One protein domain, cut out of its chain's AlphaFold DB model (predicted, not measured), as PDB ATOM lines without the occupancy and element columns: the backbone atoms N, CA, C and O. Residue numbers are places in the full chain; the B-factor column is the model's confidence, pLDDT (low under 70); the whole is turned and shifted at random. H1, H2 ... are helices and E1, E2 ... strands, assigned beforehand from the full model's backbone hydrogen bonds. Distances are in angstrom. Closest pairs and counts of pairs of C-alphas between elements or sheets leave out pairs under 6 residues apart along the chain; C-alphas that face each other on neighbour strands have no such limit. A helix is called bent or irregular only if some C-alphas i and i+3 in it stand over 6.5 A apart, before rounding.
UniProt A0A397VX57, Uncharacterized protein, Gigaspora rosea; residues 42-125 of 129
ATOM      1  N   PRO A  42     125.338 136.903 102.765       76.31
ATOM      2  CA  PRO A  42     125.010 138.084 101.981       76.31
ATOM      3  C   PRO A  42     123.965 138.969 102.660       76.31
ATOM      4  O   PRO A  42     122.985 138.485 103.217       76.31
ATOM      5  N   ASN A  43     124.126 140.286 102.528       79.81
ATOM      6  CA  ASN A  43     123.189 141.256 103.103       79.81
ATOM      7  C   ASN A  43     121.830 141.300 102.378       79.81
ATOM      8  O   ASN A  43     120.908 141.944 102.865       79.81
ATOM      9  N   HIS A  44     121.703 140.670 101.203       85.25
ATOM     10  CA  HIS A  44     120.463 140.664 100.416       85.25
ATOM     11  C   HIS A  44     119.470 139.576 100.836       85.25
ATOM     12  O   HIS A  44     118.394 139.498 100.247       85.25
ATOM     13  N   ILE A  45     119.817 138.736 101.816       86.81
ATOM     14  CA  ILE A  45     118.923 137.691 102.309       86.81
ATOM     15  C   ILE A  45     117.726 138.332 103.010       86.81
ATOM     16  O   ILE A  45     117.879 139.101 103.958       86.81
ATOM     17  N   GLN A  46     116.528 137.992 102.542       89.19
ATOM     18  CA  GLN A  46     115.270 138.471 103.110       89.19
ATOM     19  C   GLN A  46     114.593 137.371 103.921       89.19
ATOM     20  O   GLN A  46     114.697 136.190 103.590       89.19
ATOM     21  N   GLN A  47     113.865 137.772 104.964       88.69
ATOM     22  CA  GLN A  47     112.949 136.866 105.648       88.69
ATOM     23  C   GLN A  47     111.829 136.435 104.697       88.69
ATOM     24  O   GLN A  47     111.376 137.219 103.862       88.69
ATOM     25  N   ILE A  48     111.383 135.192 104.851       90.94
ATOM     26  CA  ILE A  48     110.273 134.620 104.088       90.94
ATOM     27  C   ILE A  48     109.149 134.170 105.031       90.94
ATOM     28  O   ILE A  48     109.406 133.965 106.222       90.94
ATOM     29  N   PRO A  49     107.911 134.008 104.532       92.19
ATOM     30  CA  PRO A  49     106.798 133.529 105.340       92.19
ATOM     31  C   PRO A  49     107.054 132.135 105.925       92.19
ATOM     32  O   PRO A  49     107.631 131.262 105.273       92.19
ATOM     33  N   GLU A  50     106.542 131.891 107.131       89.31
ATOM     34  CA  GLU A  50     106.650 130.587 107.798       89.31
ATOM     35  C   GLU A  50     106.013 129.453 106.981       89.31
ATOM     36  O   GLU A  50     106.544 128.346 106.937       89.31
ATOM     37  N   SER A  51     104.930 129.734 106.252       90.12
ATOM     38  CA  SER A  51     104.288 128.756 105.367       90.12
ATOM     39  C   SER A  51     105.226 128.238 104.272       90.12
ATOM     40  O   SER A  51     105.240 127.040 103.988       90.12
ATOM     41  N   GLU A  52     106.055 129.108 103.691       90.25
ATOM     42  CA  GLU A  52     107.051 128.728 102.686       90.25
ATOM     43  C   GLU A  52     108.164 127.870 103.309       90.25
ATOM     44  O   GLU A  52     108.580 126.870 102.720       90.25
ATOM     45  N   LEU A  53     108.582 128.188 104.542       91.38
ATOM     46  CA  LEU A  53     109.527 127.362 105.301       91.38
ATOM     47  C   LEU A  53     108.958 125.973 105.606       91.38
ATOM     48  O   LEU A  53     109.651 124.977 105.405       91.38
ATOM     49  N   CYS A  54     107.702 125.885 106.045       91.38
ATOM     50  CA  CYS A  54     107.027 124.614 106.303       91.38
ATOM     51  C   CYS A  54     106.929 123.760 105.032       91.38
ATOM     52  O   CYS A  54     107.286 122.583 105.057       91.38
ATOM     53  N   HIS A  55     106.549 124.357 103.900       91.94
ATOM     54  CA  HIS A  55     106.508 123.656 102.613       91.94
ATOM     55  C   HIS A  55     107.885 123.112 102.210       91.94
ATOM     56  O   HIS A  55     107.992 121.977 101.739       91.94
ATOM     57  N   LEU A  56     108.945 123.902 102.412       93.38
ATOM     58  CA  LEU A  56     110.312 123.475 102.137       93.38
ATOM     59  C   LEU A  56     110.743 122.315 103.049       93.38
ATOM     60  O   LEU A  56     111.295 121.330 102.554       93.38
ATOM     61  N   LYS A  57     110.461 122.396 104.356       93.50
ATOM     62  CA  LYS A  57     110.734 121.313 105.317       93.50
ATOM     63  C   LYS A  57     110.055 120.016 104.888       93.50
ATOM     64  O   LYS A  57     110.724 118.990 104.771       93.50
ATOM     65  N   ASP A  58     108.764 120.071 104.574       92.88
ATOM     66  CA  ASP A  58     107.992 118.906 104.144       92.88
ATOM     67  C   ASP A  58     108.540 118.303 102.847       92.88
ATOM     68  O   ASP A  58     108.602 117.080 102.695       92.88
ATOM     69  N   ALA A  59     108.959 119.145 101.901       93.62
ATOM     70  CA  ALA A  59     109.547 118.690 100.649       93.62
ATOM     71  C   ALA A  59     110.890 117.974 100.879       93.62
ATOM     72  O   ALA A  59     111.118 116.903 100.312       93.62
ATOM     73  N   ILE A  60     111.741 118.502 101.764       93.19
ATOM     74  CA  ILE A  60     113.001 117.857 102.154       93.19
ATOM     75  C   ILE A  60     112.738 116.524 102.865       93.19
ATOM     76  O   ILE A  60     113.349 115.517 102.505       93.19
ATOM     77  N   ILE A  61     111.804 116.478 103.822       91.06
ATOM     78  CA  ILE A  61     111.432 115.245 104.535       91.06
ATOM     79  C   ILE A  61     110.953 114.179 103.549       91.06
ATOM     80  O   ILE A  61     111.385 113.028 103.635       91.06
ATOM     81  N   LYS A  62     110.109 114.542 102.577       91.12
ATOM     82  CA  LYS A  62     109.640 113.613 101.537       91.12
ATOM     83  C   LYS A  62     110.795 113.042 100.720       91.12
ATOM     84  O   LYS A  62     110.825 111.833 100.490       91.12
ATOM     85  N   GLU A  63     111.749 113.869 100.293       90.81
ATOM     86  CA  GLU A  63     112.925 113.394  99.552       90.81
ATOM     87  C   GLU A  63     113.819 112.487 100.406       90.81
ATOM     88  O   GLU A  63     114.206 111.408  99.955       90.81
ATOM     89  N   LEU A  64     114.068 112.848 101.668       87.31
ATOM     90  CA  LEU A  64     114.808 112.006 102.610       87.31
ATOM     91  C   LEU A  64     114.118 110.652 102.810       87.31
ATOM     92  O   LEU A  64     114.755 109.610 102.675       87.31
ATOM     93  N   GLN A  65     112.809 110.642 103.056       86.06
ATOM     94  CA  GLN A  65     112.036 109.412 103.225       86.06
ATOM     95  C   GLN A  65     112.073 108.529 101.974       86.06
ATOM     96  O   GLN A  65     112.233 107.319 102.103       86.06
ATOM     97  N   LYS A  66     111.959 109.092 100.762       86.31
ATOM     98  CA  LYS A  66     112.080 108.321  99.508       86.31
ATOM     99  C   LYS A  66     113.439 107.633  99.391       86.31
ATOM    100  O   LYS A  66     113.513 106.495  98.943       86.31
ATOM    101  N   LYS A  67     114.511 108.325  99.778       83.38
ATOM    102  CA  LYS A  67     115.886 107.822  99.678       83.38
ATOM    103  C   LYS A  67     116.201 106.778 100.756       83.38
ATOM    104  O   LYS A  67     116.778 105.742 100.435       83.38
ATOM    105  N   LEU A  68     115.722 106.989 101.983       77.19
ATOM    106  CA  LEU A  68     115.900 106.068 103.111       77.19
ATOM    107  C   LEU A  68     115.017 104.808 103.025       77.19
ATOM    108  O   LEU A  68     115.430 103.754 103.498       77.19
ATOM    109  N   LYS A  69     113.829 104.880 102.400       68.94
ATOM    110  CA  LYS A  69     112.923 103.723 102.211       68.94
ATOM    111  C   LYS A  69     113.465 102.661 101.251       68.94
ATOM    112  O   LYS A  69     112.985 101.529 101.276       68.94
ATOM    113  N   ASN A  70     114.462 102.992 100.432       60.75
ATOM    114  CA  ASN A  70     115.150 102.017  99.594       60.75
ATOM    115  C   ASN A  70     116.084 101.163 100.471       60.75
ATOM    116  O   ASN A  70     117.284 101.414 100.555       60.75
ATOM    117  N   HIS A  71     115.479 100.191 101.159       53.47
ATOM    118  CA  HIS A  71     116.075  99.066 101.879       53.47
ATOM    119  C   HIS A  71     117.508  98.732 101.431       53.47
ATOM    120  O   HIS A  71     117.672  98.385 100.268       53.47
ATOM    121  N   TYR A  72     118.474  98.821 102.365       54.41
ATOM    122  CA  TYR A  72     119.804  98.168 102.517       54.41
ATOM    123  C   TYR A  72     120.728  97.873 101.305       54.41
ATOM    124  O   TYR A  72     121.897  97.560 101.512       54.41
ATOM    125  N   LEU A  73     120.269  97.979 100.061       55.66
ATOM    126  CA  LEU A  73     120.984  97.655  98.825       55.66
ATOM    127  C   LEU A  73     121.690  98.878  98.232       55.66
ATOM    128  O   LEU A  73     122.672  98.737  97.508       55.66
ATOM    129  N   ALA A  74     121.229 100.088  98.559       59.16
ATOM    130  CA  ALA A  74     121.887 101.332  98.173       59.16
ATOM    131  C   ALA A  74     122.999 101.680  99.178       59.16
ATOM    132  O   ALA A  74     122.905 102.658  99.922       59.16
ATOM    133  N   VAL A  75     124.039 100.846  99.219       64.44
ATOM    134  CA  VAL A  75     125.244 101.088 100.020       64.44
ATOM    135  C   VAL A  75     126.031 102.226  99.366       64.44
ATOM    136  O   VAL A  75     126.558 102.073  98.267       64.44
ATOM    137  N   GLY A  76     126.089 103.393 100.011       73.69
ATOM    138  CA  GLY A  76     126.879 104.529  99.532       73.69
ATOM    139  C   GLY A  76     126.274 105.897  99.835       73.69
ATOM    140  O   GLY A  76     125.206 106.025 100.430       73.69
ATOM    141  N   LYS A  77     126.984 106.950  99.414       83.50
ATOM    142  CA  LYS A  77     126.531 108.339  99.557       83.50
ATOM    143  C   LYS A  77     125.254 108.555  98.739       83.50
ATOM    144  O   LYS A  77     125.290 108.508  97.513       83.50
ATOM    145  N   GLN A  78     124.155 108.871  99.417       84.94
ATOM    146  CA  GLN A  78     122.907 109.273  98.775       84.94
ATOM    147  C   GLN A  78     122.834 110.799  98.661       84.94
ATOM    148  O   GLN A  78     123.225 111.524  99.574       84.94
ATOM    149  N   VAL A  79     122.353 111.285  97.519       88.69
ATOM    150  CA  VAL A  79     122.192 112.715  97.233       88.69
ATOM    151  C   VAL A  79     120.820 112.932  96.599       88.69
ATOM    152  O   VAL A  79     120.338 112.096  95.831       88.69
ATOM    153  N   PHE A  80     120.194 114.055  96.928       90.81
ATOM    154  CA  PHE A  80     119.005 114.558  96.254       90.81
ATOM    155  C   PHE A  80     119.178 116.050  95.968       90.81
ATOM    156  O   PHE A  80     120.075 116.706  96.502       90.81
ATOM    157  N   SER A  81     118.331 116.573  95.091       91.81
ATOM    158  CA  SER A  81     118.293 117.987  94.740       91.81
ATOM    159  C   SER A  81     116.858 118.467  94.828       91.81
ATOM    160  O   SER A  81     115.930 117.715  94.536       91.81
ATOM    161  N   LEU A  82     116.691 119.713  95.247       92.38
ATOM    162  CA  LEU A  82     115.392 120.331  95.427       92.38
ATOM    163  C   LEU A  82     115.469 121.784  94.965       92.38
ATOM    164  O   LEU A  82     116.448 122.477  95.244       92.38
ATOM    165  N   HIS A  83     114.435 122.238  94.266       91.50
ATOM    166  CA  HIS A  83     114.293 123.644  93.917       91.50
ATOM    167  C   HIS A  83     113.793 124.425  95.133       91.50
ATOM    168  O   HIS A  83     112.722 124.140  95.659       91.50
ATOM    169  N   CYS A  84     114.574 125.409  95.574       91.56
ATOM    170  CA  CYS A  84     114.191 126.373  96.600       91.56
ATOM    171  C   CYS A  84     114.857 127.725  96.321       91.56
ATOM    172  O   CYS A  84     115.820 127.802  95.553       91.56
ATOM    173  N   SER A  85     114.325 128.790  96.919       91.31
ATOM    174  CA  SER A  85     114.952 130.109  96.874       91.31
ATOM    175  C   SER A  85     116.169 130.162  97.808       91.31
ATOM    176  O   SER A  85     116.237 129.448  98.810       91.31
ATOM    177  N   GLU A  86     117.134 131.032  97.495       91.56
ATOM    178  CA  GLU A  86     118.299 131.269  98.360       91.56
ATOM    179  C   GLU A  86     117.863 131.730  99.760       91.56
ATOM    180  O   GLU A  86     118.341 131.202 100.762       91.56
ATOM    181  N   ASN A  87     116.888 132.644  99.821       92.19
ATOM    182  CA  ASN A  87     116.304 133.122 101.073       92.19
ATOM    183  C   ASN A  87     115.727 131.970 101.901       92.19
ATOM    184  O   ASN A  87     116.027 131.874 103.087       92.19
ATOM    185  N   ALA A  88     114.966 131.056 101.286       92.69
ATOM    186  CA  ALA A  88     114.388 129.925 102.005       92.69
ATOM    187  C   ALA A  88     115.457 128.995 102.584       92.69
ATOM    188  O   ALA A  88     115.347 128.568 103.734       92.69
ATOM    189  N   PHE A  89     116.521 128.727 101.823       92.06
ATOM    190  CA  PHE A  89     117.645 127.937 102.316       92.06
ATOM    191  C   PHE A  89     118.327 128.615 103.510       92.06
ATOM    192  O   PHE A  89     118.545 127.975 104.540       92.06
ATOM    193  N   VAL A  90     118.649 129.908 103.399       91.06
ATOM    194  CA  VAL A  90     119.352 130.638 104.463       91.06
ATOM    195  C   VAL A  90     118.463 130.842 105.691       91.06
ATOM    196  O   VAL A  90     118.952 130.703 106.806       91.06
ATOM    197  N   CYS A  91     117.163 131.092 105.533       91.56
ATOM    198  CA  CYS A  91     116.231 131.168 106.660       91.56
ATOM    199  C   CYS A  91     116.090 129.822 107.385       91.56
ATOM    200  O   CYS A  91     116.051 129.803 108.611       91.56
ATOM    201  N   LEU A  92     116.050 128.701 106.655       92.62
ATOM    202  CA  LEU A  92     115.889 127.373 107.253       92.62
ATOM    203  C   LEU A  92     117.173 126.859 107.919       92.62
ATOM    204  O   LEU A  92     117.126 126.287 109.005       92.62
ATOM    205  N   PHE A  93     118.325 127.047 107.271       91.31
ATOM    206  CA  PHE A  93     119.599 126.473 107.708       91.31
ATOM    207  C   PHE A  93     120.571 127.487 108.311       91.31
ATOM    208  O   PHE A  93     121.672 127.095 108.686       91.31
ATOM    209  N   GLY A  94     120.205 128.766 108.419       89.06
ATOM    210  CA  GLY A  94     121.109 129.880 108.727       89.06
ATOM    211  C   GLY A  94     122.017 129.655 109.932       89.06
ATOM    212  O   GLY A  94     123.230 129.828 109.829       89.06
ATOM    213  N   ALA A  95     121.447 129.179 111.041       86.56
ATOM    214  CA  ALA A  95     122.187 128.873 112.269       86.56
ATOM    215  C   ALA A  95     123.197 127.712 112.124       86.56
ATOM    216  O   ALA A  95     124.085 127.553 112.958       86.56
ATOM    217  N   TYR A  96     123.083 126.915 111.060       88.88
ATOM    218  CA  TYR A  96     123.858 125.701 110.797       88.88
ATOM    219  C   TYR A  96     124.784 125.828 109.575       88.88
ATOM    220  O   TYR A  96     125.399 124.844 109.150       88.88
ATOM    221  N   ILE A  97     124.887 127.013 108.962       88.81
ATOM    222  CA  ILE A  97     125.802 127.252 107.840       88.81
ATOM    223  C   ILE A  97     127.236 127.260 108.371       88.81
ATOM    224  O   ILE A  97     127.682 128.183 109.042       88.81
ATOM    225  N   THR A  98     127.984 126.214 108.031       85.50
ATOM    226  CA  THR A  98     129.392 126.055 108.432       85.50
ATOM    227  C   THR A  98     130.348 126.803 107.512       85.50
ATOM    228  O   THR A  98     131.453 127.172 107.910       85.50
ATOM    229  N   ARG A  99     129.941 127.014 106.256       83.62
ATOM    230  CA  ARG A  99     130.721 127.737 105.254       83.62
ATOM    231  C   ARG A  99     129.797 128.338 104.203       83.62
ATOM    232  O   ARG A  99     128.893 127.666 103.709       83.62
ATOM    233  N   TYR A 100     130.106 129.566 103.810       84.12
ATOM    234  CA  TYR A 100     129.557 130.213 102.628       84.12
ATOM    235  C   TYR A 100     130.687 130.444 101.626       84.12
ATOM    236  O   TYR A 100     131.768 130.881 101.992       84.12
ATOM    237  N   LEU A 101     130.477 130.120 100.358       80.69
ATOM    238  CA  LEU A 101     131.416 130.409  99.283       80.69
ATOM    239  C   LEU A 101     130.766 131.469  98.389       80.69
ATOM    240  O   LEU A 101     129.891 131.142  97.586       80.69
ATOM    241  N   PRO A 102     131.228 132.733  98.457       72.44
ATOM    242  CA  PRO A 102     130.725 133.808  97.594       72.44
ATOM    243  C   PRO A 102     130.957 133.548  96.100       72.44
ATOM    244  O   PRO A 102     130.381 134.195  95.227       72.44
ATOM    245  N   CYS A 103     131.875 132.631  95.798       72.44
ATOM    246  CA  CYS A 103     132.082 132.065  94.478       72.44
ATOM    247  C   CYS A 103     130.965 131.048  94.202       72.44
ATOM    248  O   CYS A 103     131.002 129.944  94.732       72.44
ATOM    249  N   GLY A 104     129.977 131.440  93.391       71.00
ATOM    250  CA  GLY A 104     128.865 130.571  92.987       71.00
ATOM    251  C   GLY A 104     127.715 130.467  93.991       71.00
ATOM    252  O   GLY A 104     126.837 129.641  93.782       71.00
ATOM    253  N   SER A 105     127.716 131.293  95.046       78.75
ATOM    254  CA  SER A 105     126.672 131.327  96.081       78.75
ATOM    255  C   SER A 105     126.404 129.955  96.711       78.75
ATOM    256  O   SER A 105     125.261 129.520  96.836       78.75
ATOM    257  N   PHE A 106     127.470 129.243  97.094       85.38
ATOM    258  CA  PHE A 106     127.336 127.931  97.729       85.38
ATOM    259  C   PHE A 106     127.288 128.053  99.248       85.38
ATOM    260  O   PHE A 106     128.208 128.582  99.871       85.38
ATOM    261  N   TYR A 107     126.255 127.472  99.844       89.31
ATOM    262  CA  TYR A 107     126.105 127.338 101.286       89.31
ATOM    263  C   TYR A 107     126.313 125.883 101.688       89.31
ATOM    264  O   TYR A 107     125.833 124.969 101.017       89.31
ATOM    265  N   ILE A 108     127.055 125.659 102.770       89.44
ATOM    266  CA  ILE A 108     127.397 124.318 103.239       89.44
ATOM    267  C   ILE A 108     127.013 124.177 104.710       89.44
ATOM    268  O   ILE A 108     127.577 124.844 105.583       89.44
ATOM    269  N   CYS A 109     126.121 123.230 104.980       90.75
ATOM    270  CA  CYS A 109     125.754 122.781 106.318       90.75
ATOM    271  C   CYS A 109     126.268 121.354 106.503       90.75
ATOM    272  O   CYS A 109     125.935 120.464 105.721       90.75
ATOM    273  N   ASN A 110     127.109 121.143 107.514       90.06
ATOM    274  CA  ASN A 110     127.693 119.841 107.810       90.06
ATOM    275  C   ASN A 110     127.178 119.355 109.162       90.06
ATOM    276  O   ASN A 110     127.588 119.874 110.196       90.06
ATOM    277  N   PHE A 111     126.337 118.326 109.147       89.75
ATOM    278  CA  PHE A 111     125.844 117.663 110.352       89.75
ATOM    279  C   PHE A 111     126.663 116.391 110.578       89.75
ATOM    280  O   PHE A 111     126.653 115.487 109.741       89.75
ATOM    281  N   LYS A 112     127.449 116.349 111.659       87.88
ATOM    282  CA  LYS A 112     128.340 115.231 112.013       87.88
ATOM    283  C   LYS A 112     128.403 115.067 113.534       87.88
ATOM    284  O   LYS A 112     128.199 116.039 114.253       87.88
ATOM    285  N   GLY A 113     128.757 113.869 113.995       87.25
ATOM    286  CA  GLY A 113     128.897 113.562 115.423       87.25
ATOM    287  C   GLY A 113     127.563 113.302 116.125       87.25
ATOM    288  O   GLY A 113     126.522 113.202 115.479       87.25
ATOM    289  N   GLU A 114     127.617 113.185 117.451       81.62
ATOM    290  CA  GLU A 114     126.487 112.784 118.305       81.62
ATOM    291  C   GLU A 114     125.298 113.756 118.198       81.62
ATOM    292  O   GLU A 114     124.154 113.329 118.063       81.62
ATOM    293  N   ASN A 115     125.571 115.059 118.076       84.88
ATOM    294  CA  ASN A 115     124.537 116.102 118.000       84.88
ATOM    295  C   ASN A 115     123.910 116.256 116.600       84.88
ATOM    296  O   ASN A 115     123.054 117.122 116.394       84.88
ATOM    297  N   ALA A 116     124.339 115.473 115.602       86.62
ATOM    298  CA  ALA A 116     123.829 115.595 114.236       86.62
ATOM    299  C   ALA A 116     122.335 115.270 114.158       86.62
ATOM    300  O   ALA A 116     121.586 115.975 113.482       86.62
ATOM    301  N   VAL A 117     121.905 114.228 114.875       84.44
ATOM    302  CA  VAL A 117     120.504 113.789 114.902       84.44
ATOM    303  C   VAL A 117     119.627 114.847 115.561       84.44
ATOM    304  O   VAL A 117     118.595 115.208 115.003       84.44
ATOM    305  N   GLU A 118     120.065 115.410 116.686       86.31
ATOM    306  CA  GLU A 118     119.346 116.479 117.387       86.31
ATOM    307  C   GLU A 118     119.260 117.760 116.554       86.31
ATOM    308  O   GLU A 118     118.198 118.371 116.473       86.31
ATOM    309  N   SER A 119     120.346 118.144 115.876       88.19
ATOM    310  CA  SER A 119     120.378 119.340 115.023       88.19
ATOM    311  C   SER A 119     119.419 119.212 113.839       88.19
ATOM    312  O   SER A 119     118.641 120.121 113.563       88.19
ATOM    313  N   ILE A 120     119.442 118.063 113.157       87.81
ATOM    314  CA  ILE A 120     118.505 117.752 112.069       87.81
ATOM    315  C   ILE A 120     117.076 117.707 112.616       87.81
ATOM    316  O   ILE A 120     116.173 118.281 112.010       87.81
ATOM    317  N   GLY A 121     116.883 117.089 113.785       86.56
ATOM    318  CA  GLY A 121     115.624 117.097 114.516       86.56
ATOM    319  C   GLY A 121     115.113 118.518 114.720       86.56
ATOM    320  O   GLY A 121     114.031 118.831 114.263       86.56
ATOM    321  N   SER A 122     115.903 119.423 115.290       87.00
ATOM    322  CA  SER A 122     115.491 120.810 115.537       87.00
ATOM    323  C   SER A 122     115.099 121.578 114.266       87.00
ATOM    324  O   SER A 122     114.181 122.393 114.318       87.00
ATOM    325  N   ILE A 123     115.739 121.304 113.124       88.94
ATOM    326  CA  ILE A 123     115.409 121.942 111.837       88.94
ATOM    327  C   ILE A 123     114.057 121.450 111.303       88.94
ATOM    328  O   ILE A 123     113.236 122.250 110.843       88.94
ATOM    329  N   PHE A 124     113.828 120.135 111.345       87.12
ATOM    330  CA  PHE A 124     112.685 119.484 110.694       87.12
ATOM    331  C   PHE A 124     111.533 119.128 111.632       87.12
ATOM    332  O   PHE A 124     110.470 118.742 111.152       87.12
ATOM    333  N   ASN A 125     111.713 119.260 112.945       80.25
ATOM    334  CA  ASN A 125     110.660 119.041 113.919       80.25
ATOM    335  C   ASN A 125     109.673 120.203 113.808       80.25
ATOM    336  O   ASN A 125     109.853 121.276 114.384       80.25
TER     337      ASN A 125
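What this domain is: This is residues 42 to 125 of the 129 residues of an uncharacterized protein of Gigaspora rosea (UniProt A0A397VX57). A small two-stranded hairpin, E1 and E2, sits beside a short helix, H2, which meets the first part of the long helix H1 nearly at a right angle; a third helix, H3, lies close to both H1 and H2, and the centres of the three helices make a triangle. Beyond the last residue of H1 a loop, residues 69 to 77, sticks out, and the link then folds back to H2. The printed part has 84 residues, with three named helices and two named strands in the order H1, H2, E1, E2, H3; the sheet's order is E1 - E2, antiparallel, and the class is mostly helix. The whole is only just compact, close to loose, with a radius of gyration of the C-alphas of 14.0 A, and is elongated, spanning 44 by 27 by 25 A.

How they stand to each other: E1, residues 99 to 101, and E2, residues 106 to 108, form an antiparallel hairpin at 169 degrees. C-alphas 100 and 107 face each other at 4.7 A; N 101 and O 106, at 2.8 A, and N 108 and O 99, at 2.9 A, are within hydrogen-bond range. H2, residues 86 to 96, and E2 are near each other, with 9 pairs of C-alphas within 10 A. H1, residues 50 to 68, touches H2 with residues 52 to 56 alone, about perpendicular at 73 degrees; the closest C-alphas are those of Leu 53 and Ala 88, 6.4 A. H3, residues 116 to 124, is close to H1 but not clearly touching, the closest C-alphas being those of Lys 57 and Phe 124, 6.0 A, at a steep tilt of 46 degrees, opposite ways. H3 is also close to H2 but not clearly touching: the closest C-alphas, those of Leu 92 and Ile 123, are 7.1 A apart. H1 is apart from E1 and E2, and E1 is apart from H3. In H1 and H3 every O i to N i+4 pair is within hydrogen-bond range; in H2, 5 of 7 are.

Where its parts are: E1 and E2 each measure 6.6 A from first to last C-alpha. H1 begins at C-alpha 50, (106.650, 130.587, 107.798), and measures 26.6 A. H2 measures 14.7 A and is irregular, with C-alphas 92 and 95 8.2 A apart. H3 measures 12.3 A and ends at C-alpha 124, (112.685, 119.484, 110.694).

The domain as a whole: The C-alphas farthest apart, those of Asn 43 and Leu 73, are 43.9 A apart. The printed part has no cut. The link from H1 to H2, 17 residues, is long. Residues 69 to 77 stand free, as do residues 112 to 118, of which 116 to 118 belong to H3. Mean pLDDT of the printed part is 85.1; residues 69 to 75 are under 70.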